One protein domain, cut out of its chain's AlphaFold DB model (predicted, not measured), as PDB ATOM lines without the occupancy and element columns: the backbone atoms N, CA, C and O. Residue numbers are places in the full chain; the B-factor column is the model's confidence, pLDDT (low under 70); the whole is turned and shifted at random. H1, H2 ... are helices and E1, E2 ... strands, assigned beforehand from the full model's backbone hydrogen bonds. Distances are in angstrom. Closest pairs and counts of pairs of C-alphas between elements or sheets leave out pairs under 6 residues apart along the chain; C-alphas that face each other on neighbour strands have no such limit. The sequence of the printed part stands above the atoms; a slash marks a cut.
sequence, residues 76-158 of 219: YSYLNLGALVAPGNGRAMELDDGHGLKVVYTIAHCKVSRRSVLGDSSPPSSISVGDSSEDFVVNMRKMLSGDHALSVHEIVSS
ATOM      1  N   TYR A  76      -7.137 -33.244  14.223       79.62
ATOM      2  CA  TYR A  76      -7.976 -33.729  15.297       79.62
ATOM      3  C   TYR A  76      -7.113 -34.029  16.511       79.62
ATOM      4  O   TYR A  76      -6.122 -34.749  16.441       79.62
ATOM      5  N   SER A  77      -7.525 -33.480  17.640       81.38
ATOM      6  CA  SER A  77      -6.932 -33.701  18.952       81.38
ATOM      7  C   SER A  77      -8.052 -33.833  19.977       81.38
ATOM      8  O   SER A  77      -9.239 -33.694  19.656       81.38
ATOM      9  N   TYR A  78      -7.686 -34.027  21.242       80.19
ATOM     10  CA  TYR A  78      -8.634 -34.033  22.357       80.19
ATOM     11  C   TYR A  78      -9.555 -32.790  22.399       80.19
ATOM     12  O   TYR A  78     -10.661 -32.862  22.933       80.19
ATOM     13  N   LEU A  79      -9.144 -31.661  21.800       78.06
ATOM     14  CA  LEU A  79      -9.889 -30.397  21.794       78.06
ATOM     15  C   LEU A  79     -11.080 -30.360  20.821       78.06
ATOM     16  O   LEU A  79     -11.987 -29.549  21.006       78.06
ATOM     17  N   ASN A  80     -11.097 -31.192  19.775       75.06
ATOM     18  CA  ASN A  80     -12.073 -31.094  18.679       75.06
ATOM     19  C   ASN A  80     -12.569 -32.457  18.155       75.06
ATOM     20  O   ASN A  80     -13.027 -32.569  17.017       75.06
ATOM     21  N   LEU A  81     -12.572 -33.482  19.012       79.94
ATOM     22  CA  LEU A  81     -12.974 -34.865  18.700       79.94
ATOM     23  C   LEU A  81     -14.335 -35.011  18.007       79.94
ATOM     24  O   LEU A  81     -14.529 -35.918  17.194       79.94
ATOM     25  N   GLY A  82     -15.291 -34.138  18.336       74.56
ATOM     26  CA  GLY A  82     -16.635 -34.159  17.754       74.56
ATOM     27  C   GLY A  82     -16.652 -33.888  16.247       74.56
ATOM     28  O   GLY A  82     -17.570 -34.336  15.567       74.56
ATOM     29  N   ALA A  83     -15.624 -33.213  15.727       74.75
ATOM     30  CA  ALA A  83     -15.460 -32.938  14.304       74.75
ATOM     31  C   ALA A  83     -14.771 -34.082  13.540       74.75
ATOM     32  O   ALA A  83     -14.794 -34.072  12.313       74.75
ATOM     33  N   LEU A  84     -14.181 -35.068  14.236       79.75
ATOM     34  CA  LEU A  84     -13.516 -36.199  13.587       79.75
ATOM     35  C   LEU A  84     -14.527 -37.026  12.793       79.75
ATOM     36  O   LEU A  84     -15.495 -37.538  13.358       79.75
ATOM     37  N   VAL A  85     -14.267 -37.198  11.503       80.19
ATOM     38  CA  VAL A  85     -15.053 -38.026  10.582       80.19
ATOM     39  C   VAL A  85     -14.125 -38.962   9.819       80.19
ATOM     40  O   VAL A  85     -12.938 -38.694   9.709       80.19
ATOM     41  N   ALA A  86     -14.647 -40.067   9.292       75.88
ATOM     42  CA  ALA A  86     -13.857 -40.973   8.462       75.88
ATOM     43  C   ALA A  86     -13.306 -40.231   7.222       75.88
ATOM     44  O   ALA A  86     -14.051 -39.443   6.629       75.88
ATOM     45  N   PRO A  87     -12.046 -40.473   6.805       71.44
ATOM     46  CA  PRO A  87     -11.500 -39.861   5.599       71.44
ATOM     47  C   PRO A  87     -12.327 -40.267   4.376       71.44
ATOM     48  O   PRO A  87     -12.770 -41.411   4.247       71.44
ATOM     49  N   GLY A  88     -12.534 -39.313   3.469       64.56
ATOM     50  CA  GLY A  88     -13.218 -39.565   2.201       64.56
ATOM     51  C   GLY A  88     -12.379 -40.408   1.231       64.56
ATOM     52  O   GLY A  88     -11.187 -40.633   1.437       64.56
ATOM     53  N   ASN A  89     -12.987 -40.839   0.123       60.59
ATOM     54  CA  ASN A  89     -12.274 -41.578  -0.926       60.59
ATOM     55  C   ASN A  89     -11.028 -40.815  -1.416       60.59
ATOM     56  O   ASN A  89     -11.092 -39.615  -1.688       60.59
ATOM     57  N   GLY A  90      -9.906 -41.532  -1.548       58.88
ATOM     58  CA  GLY A  90      -8.618 -40.965  -1.971       58.88
ATOM     59  C   GLY A  90      -7.865 -40.203  -0.873       58.88
ATOM     60  O   GLY A  90      -6.810 -39.636  -1.148       58.88
ATOM     61  N   ARG A  91      -8.383 -40.195   0.360       69.38
ATOM     62  CA  ARG A  91      -7.747 -39.596   1.535       69.38
ATOM     63  C   ARG A  91      -7.385 -40.676   2.555       69.38
ATOM     64  O   ARG A  91      -7.917 -41.787   2.536       69.38
ATOM     65  N   ALA A  92      -6.448 -40.355   3.428       74.62
ATOM     66  CA  ALA A  92      -5.995 -41.203   4.518       74.62
ATOM     67  C   ALA A  92      -5.933 -40.386   5.810       74.62
ATOM     68  O   ALA A  92      -6.060 -39.166   5.785       74.62
ATOM     69  N   MET A  93      -5.733 -41.058   6.934       80.94
ATOM     70  CA  MET A  93      -5.457 -40.423   8.218       80.94
ATOM     71  C   MET A  93      -4.090 -40.851   8.723       80.94
ATOM     72  O   MET A  93      -3.838 -42.047   8.855       80.94
ATOM     73  N   GLU A  94      -3.229 -39.882   9.006       84.31
ATOM     74  CA  GLU A  94      -2.016 -40.064   9.792       84.31
ATOM     75  C   GLU A  94      -2.350 -39.835  11.264       84.31
ATOM     76  O   GLU A  94      -2.831 -38.770  11.634       84.31
ATOM     77  N   LEU A  95      -2.101 -40.834  12.098       87.12
ATOM     78  CA  LEU A  95      -2.012 -40.673  13.541       87.12
ATOM     79  C   LEU A  95      -0.561 -40.375  13.903       87.12
ATOM     80  O   LEU A  95       0.306 -41.168  13.540       87.12
ATOM     81  N   ASP A  96      -0.327 -39.297  14.637       86.19
ATOM     82  CA  ASP A  96       0.955 -38.927  15.230       86.19
ATOM     83  C   ASP A  96       0.833 -39.013  16.757       86.19
ATOM     84  O   ASP A  96      -0.181 -38.601  17.325       86.19
ATOM     85  N   ASP A  97       1.833 -39.594  17.418       85.06
ATOM     86  CA  ASP A  97       1.865 -39.709  18.878       85.06
ATOM     87  C   ASP A  97       2.665 -38.609  19.586       85.06
ATOM     88  O   ASP A  97       2.778 -38.625  20.811       85.06
ATOM     89  N   GLY A  98       3.260 -37.677  18.838       79.69
ATOM     90  CA  GLY A  98       4.123 -36.622  19.370       79.69
ATOM     91  C   GLY A  98       5.489 -37.117  19.871       79.69
ATOM     92  O   GLY A  98       6.312 -36.317  20.323       79.69
ATOM     93  N   HIS A  99       5.758 -38.418  19.775       80.50
ATOM     94  CA  HIS A  99       6.968 -39.090  20.250       80.50
ATOM     95  C   HIS A  99       7.736 -39.807  19.131       80.50
ATOM     96  O   HIS A  99       8.789 -40.397  19.381       80.50
ATOM     97  N   GLY A 100       7.264 -39.690  17.887       75.50
ATOM     98  CA  GLY A 100       7.945 -40.163  16.684       75.50
ATOM     99  C   GLY A 100       7.286 -41.368  16.016       75.50
ATOM    100  O   GLY A 100       7.809 -41.836  15.003       75.50
ATOM    101  N   LEU A 101       6.153 -41.858  16.531       82.38
ATOM    102  CA  LEU A 101       5.313 -42.824  15.832       82.38
ATOM    103  C   LEU A 101       4.332 -42.091  14.917       82.38
ATOM    104  O   LEU A 101       3.533 -41.274  15.365       82.38
ATOM    105  N   LYS A 102       4.331 -42.465  13.637       84.00
ATOM    106  CA  LYS A 102       3.309 -42.058  12.670       84.00
ATOM    107  C   LYS A 102       2.672 -43.280  12.033       84.00
ATOM    108  O   LYS A 102       3.370 -44.151  11.512       84.00
ATOM    109  N   VAL A 103       1.345 -43.353  12.035       84.50
ATOM    110  CA  VAL A 103       0.596 -44.478  11.456       84.50
ATOM    111  C   VAL A 103      -0.413 -43.979  10.440       84.50
ATOM    112  O   VAL A 103      -1.283 -43.183  10.767       84.50
ATOM    113  N   VAL A 104      -0.342 -44.505   9.217       83.50
ATOM    114  CA  VAL A 104      -1.243 -44.115   8.127       83.50
ATOM    115  C   VAL A 104      -2.338 -45.156   7.925       83.50
ATOM    116  O   VAL A 104      -2.062 -46.317   7.594       83.50
ATOM    117  N   TYR A 105      -3.587 -44.711   8.044       84.75
ATOM    118  CA  TYR A 105      -4.799 -45.489   7.815       84.75
ATOM    119  C   TYR A 105      -5.540 -45.015   6.564       84.75
ATOM    120  O   TYR A 105      -5.805 -43.829   6.392       84.75
ATOM    121  N   THR A 106      -5.943 -45.951   5.711       79.88
ATOM    122  CA  THR A 106      -6.833 -45.707   4.570       79.88
ATOM    123  C   THR A 106      -8.147 -46.440   4.760       79.88
ATOM    124  O   THR A 106      -8.167 -47.560   5.274       79.88
ATOM    125  N   ILE A 107      -9.240 -45.848   4.287       76.81
ATOM    126  CA  ILE A 107     -10.544 -46.510   4.252       76.81
ATOM    127  C   ILE A 107     -10.901 -46.785   2.798       76.81
ATOM    128  O   ILE A 107     -11.080 -45.868   2.003       76.81
ATOM    129  N   ALA A 108     -11.001 -48.066   2.455       70.50
ATOM    130  CA  ALA A 108     -11.437 -48.523   1.143       70.50
ATOM    131  C   ALA A 108     -12.587 -49.509   1.332       70.50
ATOM    132  O   ALA A 108     -12.518 -50.380   2.196       70.50
ATOM    133  N   HIS A 109     -13.656 -49.368   0.547       73.50
ATOM    134  CA  HIS A 109     -14.842 -50.233   0.645       73.50
ATOM    135  C   HIS A 109     -15.398 -50.343   2.082       73.50
ATOM    136  O   HIS A 109     -15.725 -51.432   2.548       73.50
ATOM    137  N   CYS A 110     -15.460 -49.212   2.796       74.06
ATOM    138  CA  CYS A 110     -15.889 -49.116   4.201       74.06
ATOM    139  C   CYS A 110     -15.038 -49.926   5.194       74.06
ATOM    140  O   CYS A 110     -15.477 -50.172   6.318       74.06
ATOM    141  N   LYS A 111     -13.831 -50.341   4.792       82.69
ATOM    142  CA  LYS A 111     -12.902 -51.117   5.606       82.69
ATOM    143  C   LYS A 111     -11.600 -50.368   5.833       82.69
ATOM    144  O   LYS A 111     -11.005 -49.824   4.902       82.69
ATOM    145  N   VAL A 112     -11.153 -50.375   7.083       84.56
ATOM    146  CA  VAL A 112      -9.872 -49.800   7.486       84.56
ATOM    147  C   VAL A 112      -8.737 -50.683   7.005       84.56
ATOM    148  O   VAL A 112      -8.745 -51.903   7.154       84.56
ATOM    149  N   SER A 113      -7.711 -50.042   6.480       82.38
ATOM    150  CA  SER A 113      -6.438 -50.649   6.136       82.38
ATOM    151  C   SER A 113      -5.318 -49.779   6.682       82.38
ATOM    152  O   SER A 113      -5.435 -48.557   6.725       82.38
ATOM    153  N   ARG A 114      -4.229 -50.410   7.115       84.81
ATOM    154  CA  ARG A 114      -3.022 -49.715   7.560       84.81
ATOM    155  C   ARG A 114      -1.997 -49.778   6.438       84.81
ATOM    156  O   ARG A 114      -1.699 -50.866   5.952       84.81
ATOM    157  N   ARG A 115      -1.496 -48.622   6.009       73.81
ATOM    158  CA  ARG A 115      -0.600 -48.507   4.848       73.81
ATOM    159  C   ARG A 115       0.851 -48.301   5.241       73.81
ATOM    160  O   ARG A 115       1.721 -48.844   4.573       73.81
ATOM    161  N   SER A 116       1.098 -47.546   6.305       70.25
ATOM    162  CA  SER A 116       2.449 -47.244   6.773       70.25
ATOM    163  C   SER A 116       2.490 -47.137   8.292       70.25
ATOM    164  O   SER A 116       1.498 -46.757   8.918       70.25
ATOM    165  N   VAL A 117       3.643 -47.486   8.855       76.25
ATOM    166  CA  VAL A 117       4.037 -47.229  10.239       76.25
ATOM    167  C   VAL A 117       5.472 -46.713  10.176       76.25
ATOM    168  O   VAL A 117       6.341 -47.387   9.626       76.25
ATOM    169  N   LEU A 118       5.703 -45.516  10.696       73.88
ATOM    170  CA  LEU A 118       7.018 -44.912  10.875       73.88
ATOM    171  C   LEU A 118       7.273 -44.790  12.375       73.88
ATOM    172  O   LEU A 118       6.392 -44.324  13.086       73.88
ATOM    173  N   GLY A 119       8.457 -45.192  12.833       74.25
ATOM    174  CA  GLY A 119       8.835 -45.202  14.249       74.25
ATOM    175  C   GLY A 119       8.985 -46.617  14.816       74.25
ATOM    176  O   GLY A 119       8.483 -47.586  14.247       74.25
ATOM    177  N   ASP A 120       9.696 -46.723  15.938       68.56
ATOM    178  CA  ASP A 120      10.028 -48.004  16.587       68.56
ATOM    179  C   ASP A 120       8.919 -48.507  17.530       68.56
ATOM    180  O   ASP A 120       8.926 -49.659  17.974       68.56
ATOM    181  N   SER A 121       7.944 -47.648  17.835       73.75
ATOM    182  CA  SER A 121       6.790 -47.975  18.669       73.75
ATOM    183  C   SER A 121       5.783 -48.839  17.912       73.75
ATOM    184  O   SER A 121       5.560 -48.693  16.710       73.75
ATOM    185  N   SER A 122       5.120 -49.746  18.629       71.75
ATOM    186  CA  SER A 122       4.032 -50.521  18.033       71.75
ATOM    187  C   SER A 122       2.823 -49.622  17.757       71.75
ATOM    188  O   SER A 122       2.454 -48.826  18.622       71.75
ATOM    189  N   PRO A 123       2.165 -49.766  16.594       70.19
ATOM    190  CA  PRO A 123       0.943 -49.035  16.306       70.19
ATOM    191  C   PRO A 123      -0.136 -49.371  17.347       70.19
ATOM    192  O   PRO A 123      -0.210 -50.517  17.808       70.19
ATOM    193  N   PRO A 124      -0.992 -48.403  17.699       71.75
ATOM    194  CA  PRO A 124      -1.995 -48.587  18.736       71.75
ATOM    195  C   PRO A 124      -2.954 -49.730  18.398       71.75
ATOM    196  O   PRO A 124      -3.470 -49.839  17.284       71.75
ATOM    197  N   SER A 125      -3.202 -50.587  19.388       72.81
ATOM    198  CA  SER A 125      -4.002 -51.808  19.246       72.81
ATOM    199  C   SER A 125      -5.504 -51.551  19.117       72.81
ATOM    200  O   SER A 125      -6.246 -52.441  18.711       72.81
ATOM    201  N   SER A 126      -5.963 -50.343  19.452       76.44
ATOM    202  CA  SER A 126      -7.382 -49.976  19.438       76.44
ATOM    203  C   SER A 126      -7.972 -49.846  18.032       76.44
ATOM    204  O   SER A 126      -9.191 -49.794  17.908       76.44
ATOM    205  N   ILE A 127      -7.141 -49.797  16.984       79.94
ATOM    206  CA  ILE A 127      -7.584 -49.739  15.588       79.94
ATOM    207  C   ILE A 127      -7.091 -50.983  14.860       79.94
ATOM    208  O   ILE A 127      -5.886 -51.167  14.665       79.94
ATOM    209  N   SER A 128      -8.031 -51.814  14.415       82.38
ATOM    210  CA  SER A 128      -7.731 -53.045  13.696       82.38
ATOM    211  C   SER A 128      -7.917 -52.878  12.190       82.38
ATOM    212  O   SER A 128      -8.823 -52.211  11.691       82.38
ATOM    213  N   VAL A 129      -7.034 -53.522  11.428       81.31
ATOM    214  CA  VAL A 129      -7.228 -53.663   9.982       81.31
ATOM    215  C   VAL A 129      -8.481 -54.509   9.751       81.31
ATOM    216  O   VAL A 129      -8.604 -55.595  10.309       81.31
ATOM    217  N   GLY A 130      -9.398 -54.016   8.919       82.81
ATOM    218  CA  GLY A 130     -10.698 -54.640   8.669       82.81
ATOM    219  C   GLY A 130     -11.855 -54.082   9.505       82.81
ATOM    220  O   GLY A 130     -13.000 -54.490   9.266       82.81
ATOM    221  N   ASP A 131     -11.594 -53.136  10.412       85.94
ATOM    222  CA  ASP A 131     -12.641 -52.377  11.103       85.94
ATOM    223  C   ASP A 131     -13.532 -51.637  10.095       85.94
ATOM    224  O   ASP A 131     -13.114 -51.332   8.970       85.94
ATOM    225  N   SER A 132     -14.781 -51.372  10.481       88.44
ATOM    226  CA  SER A 132     -15.645 -50.481   9.705       88.44
ATOM    227  C   SER A 132     -15.167 -49.028   9.816       88.44
ATOM    228  O   SER A 132     -14.446 -48.661  10.746       88.44
ATOM    229  N   SER A 133     -15.594 -48.166   8.891       83.75
ATOM    230  CA  SER A 133     -15.319 -46.726   8.985       83.75
ATOM    231  C   SER A 133     -15.915 -46.072  10.235       83.75
ATOM    232  O   SER A 133     -15.384 -45.074  10.712       83.75
ATOM    233  N   GLU A 134     -17.008 -46.617  10.769       87.62
ATOM    234  CA  GLU A 134     -17.657 -46.111  11.982       87.62
ATOM    235  C   GLU A 134     -16.867 -46.510  13.230       87.62
ATOM    236  O   GLU A 134     -16.527 -45.648  14.045       87.62
ATOM    237  N   ASP A 135     -16.492 -47.789  13.333       89.50
ATOM    238  CA  ASP A 135     -15.667 -48.302  14.435       89.50
ATOM    239  C   ASP A 135     -14.314 -47.592  14.485       89.50
ATOM    240  O   ASP A 135     -13.848 -47.208  15.557       89.50
ATOM    241  N   PHE A 136     -13.724 -47.332  13.316       89.06
ATOM    242  CA  PHE A 136     -12.502 -46.547  13.178       89.06
ATOM    243  C   PHE A 136     -12.605 -45.178  13.849       89.06
ATOM    244  O   PHE A 136     -11.764 -44.828  14.675       89.06
ATOM    245  N   VAL A 137     -13.651 -44.409  13.523       88.44
ATOM    246  CA  VAL A 137     -13.860 -43.064  14.081       88.44
ATOM    247  C   VAL A 137     -14.109 -43.142  15.583       88.44
ATOM    248  O   VAL A 137     -13.562 -42.342  16.340       88.44
ATOM    249  N   VAL A 138     -14.904 -44.114  16.039       90.69
ATOM    250  CA  VAL A 138     -15.168 -44.324  17.470       90.69
ATOM    251  C   VAL A 138     -13.876 -44.637  18.226       90.69
ATOM    252  O   VAL A 138     -13.626 -44.046  19.279       90.69
ATOM    253  N   ASN A 139     -13.043 -45.532  17.699       90.38
ATOM    254  CA  ASN A 139     -11.796 -45.937  18.338       90.38
ATOM    255  C   ASN A 139     -10.750 -44.816  18.313       90.38
ATOM    256  O   ASN A 139     -10.127 -44.564  19.343       90.38
ATOM    257  N   MET A 140     -10.641 -44.063  17.214       88.62
ATOM    258  CA  MET A 140      -9.803 -42.860  17.158       88.62
ATOM    259  C   MET A 140     -10.222 -41.814  18.192       88.62
ATOM    260  O   MET A 140      -9.378 -41.295  18.917       88.62
ATOM    261  N   ARG A 141     -11.527 -41.531  18.325       90.19
ATOM    262  CA  ARG A 141     -12.017 -40.585  19.344       90.19
ATOM    263  C   ARG A 141     -11.659 -41.035  20.755       90.19
ATOM    264  O   ARG A 141     -11.238 -40.209  21.557       90.19
ATOM    265  N   LYS A 142     -11.806 -42.331  21.055       89.12
ATOM    266  CA  LYS A 142     -11.418 -42.893  22.358       89.12
ATOM    267  C   LYS A 142      -9.925 -42.709  22.620       89.12
ATOM    268  O   LYS A 142      -9.566 -42.265  23.705       89.12
ATOM    269  N   MET A 143      -9.078 -42.997  21.634       87.75
ATOM    270  CA  MET A 143      -7.631 -42.822  21.764       87.75
ATOM    271  C   MET A 143      -7.250 -41.365  22.020       87.75
ATOM    272  O   MET A 143      -6.627 -41.075  23.033       87.75
ATOM    273  N   LEU A 144      -7.705 -40.448  21.164       86.88
ATOM    274  CA  LEU A 144      -7.427 -39.017  21.304       86.88
ATOM    275  C   LEU A 144      -8.009 -38.418  22.601       86.88
ATOM    276  O   LEU A 144      -7.513 -37.413  23.094       86.88
ATOM    277  N   SER A 145      -9.069 -39.009  23.166       86.50
ATOM    278  CA  SER A 145      -9.593 -38.607  24.482       86.50
ATOM    279  C   SER A 145      -8.765 -39.126  25.660       86.50
ATOM    280  O   SER A 145      -8.815 -38.542  26.737       86.50
ATOM    281  N   GLY A 146      -8.058 -40.246  25.476       84.62
ATOM    282  CA  GLY A 146      -7.255 -40.890  26.514       84.62
ATOM    283  C   GLY A 146      -5.813 -40.393  26.561       84.62
ATOM    284  O   GLY A 146      -5.186 -40.471  27.615       84.62
ATOM    285  N   ASP A 147      -5.307 -39.869  25.445       81.12
ATOM    286  CA  ASP A 147      -3.952 -39.349  25.321       81.12
ATOM    287  C   ASP A 147      -3.950 -38.028  24.540       81.12
ATOM    288  O   ASP A 147      -4.273 -37.971  23.354       81.12
ATOM    289  N   HIS A 148      -3.592 -36.951  25.240       79.19
ATOM    290  CA  HIS A 148      -3.592 -35.592  24.704       79.19
ATOM    291  C   HIS A 148      -2.363 -35.277  23.841       79.19
ATOM    292  O   HIS A 148      -2.338 -34.211  23.225       79.19
ATOM    293  N   ALA A 149      -1.352 -36.153  23.818       83.12
ATOM    294  CA  ALA A 149      -0.207 -36.027  22.919       83.12
ATOM    295  C   ALA A 149      -0.538 -36.508  21.498       83.12
ATOM    296  O   ALA A 149       0.107 -36.079  20.545       83.12
ATOM    297  N   LEU A 150      -1.567 -37.351  21.356       85.00
ATOM    298  CA  LEU A 150      -1.999 -37.851  20.061       85.00
ATOM    299  C   LEU A 150      -2.662 -36.748  19.227       85.00
ATOM    300  O   LEU A 150      -3.559 -36.031  19.691       85.00
ATOM    301  N   SER A 151      -2.300 -36.699  17.951       84.00
ATOM    302  CA  SER A 151      -2.998 -35.922  16.932       84.00
ATOM    303  C   SER A 151      -3.273 -36.773  15.701       84.00
ATOM    304  O   SER A 151      -2.544 -37.704  15.369       84.00
ATOM    305  N   VAL A 152      -4.371 -36.475  15.015       82.25
ATOM    306  CA  VAL A 152      -4.702 -37.098  13.735       82.25
ATOM    307  C   VAL A 152      -4.780 -36.021  12.680       82.25
ATOM    308  O   VAL A 152      -5.479 -35.030  12.857       82.25
ATOM    309  N   HIS A 153      -4.115 -36.269  11.565       77.50
ATOM    310  CA  HIS A 153      -4.101 -35.407  10.401       77.50
ATOM    311  C   HIS A 153      -4.688 -36.183   9.233       77.50
ATOM    312  O   HIS A 153      -4.307 -37.326   8.972       77.50
ATOM    313  N   GLU A 154      -5.625 -35.594   8.504       71.19
ATOM    314  CA  GLU A 154      -5.979 -36.156   7.204       71.19
ATOM    315  C   GLU A 154      -4.819 -35.880   6.227       71.19
ATOM    316  O   GLU A 154      -4.228 -34.801   6.233       71.19
ATOM    317  N   ILE A 155      -4.461 -36.874   5.414       65.00
ATOM    318  CA  ILE A 155      -3.350 -36.827   4.456       65.00
ATOM    319  C   ILE A 155      -3.817 -37.347   3.092       65.00
ATOM    320  O   ILE A 155      -4.778 -38.117   2.993       65.00
ATOM    321  N   VAL A 156      -3.125 -36.966   2.019       64.19
ATOM    322  CA  VAL A 156      -3.399 -37.473   0.662       64.19
ATOM    323  C   VAL A 156      -2.170 -38.189   0.115       64.19
ATOM    324  O   VAL A 156      -1.040 -37.731   0.287       64.19
ATOM    325  N   SER A 157      -2.401 -39.334  -0.531       54.75
ATOM    326  CA  SER A 157      -1.352 -40.069  -1.239       54.75
ATOM    327  C   SER A 157      -1.059 -39.377  -2.560       54.75
ATOM    328  O   SER A 157      -1.974 -39.116  -3.337       54.75
ATOM    329  N   SER A 158       0.217 -39.168  -2.857       50.12
ATOM    330  CA  SER A 158       0.660 -38.979  -4.238       50.12
ATOM    331  C   SER A 158       1.005 -40.310  -4.894       50.12
ATOM    332  O   SER A 158       1.208 -41.328  -4.226       50.12
TER     333      SER A 158
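What this domain is: This is residues 76 to 158 of the 219 residues of an uncharacterized protein of Dyella choica (UniProt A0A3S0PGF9). What shape do these atoms make? A strongly twisted sheet of four antiparallel strands has one helix, H1, packed on one face, in two layers. What is the order? The printed part has 83 residues, with four named strands and one named helix along the chain as E1, E2, E3, H1, E4; the sheet's order is E3, E2, E1, E4, and the class is mixed. How large is it? It is compact and rounded, with a radius of gyration of the C-alphas of 11.6 A and spans of 30 by 28 by 23 A.

Where its parts are: Where do the first strands lie? After residues 76 to 90, with no named element, E1 is residues 91 to 96, 16.2 A long, from C-alpha 91 at (-7.747, -39.596, 1.535). E2 is residues 102 to 108, 19.8 A, and E3 residues 111 to 118, 21.5 A. What follows? H1 is residues 133 to 146, 20.2 A, and E4 residues 151 to 157, 18.7 A, ending at C-alpha 157 at (-1.352, -40.069, -1.239).

How they stand to each other: How are the strands paired? E1, E2 and E3 form a meander, each strand the antiparallel neighbour of the one before, and two hairpins. Within hydrogen-bond range are N 93 and O 105 of E1 and E2, 2.8 A, N 113 and O 106 of E3 and E2, 2.8 A, and N 94 and O 153 of E1 and E4, 2.8 A. The edge strands E3 and E4 are apart. Where is H1? It is on the sheet, only just at the sheet's level, with a height over the sheet of 3.9 A. Its closest C-alphas to E3 are Ser 133 and Lys 111, 6.0 A, and to E4 Leu 144 and Ser 151, 7.0 A. Every O i to N i+4 pair in H1 is within hydrogen-bond range.

The domain as a whole: Which atoms are farthest apart? The C-alphas of Gly 146 and Ser 158, 31.8 A. Are there cuts or long links? The printed part has no cut, and the link from E3 to H1, 14 residues, is long. Where is confidence low? The pLDDT is under 70 at residues 88 to 91, 120 and 155 to 158.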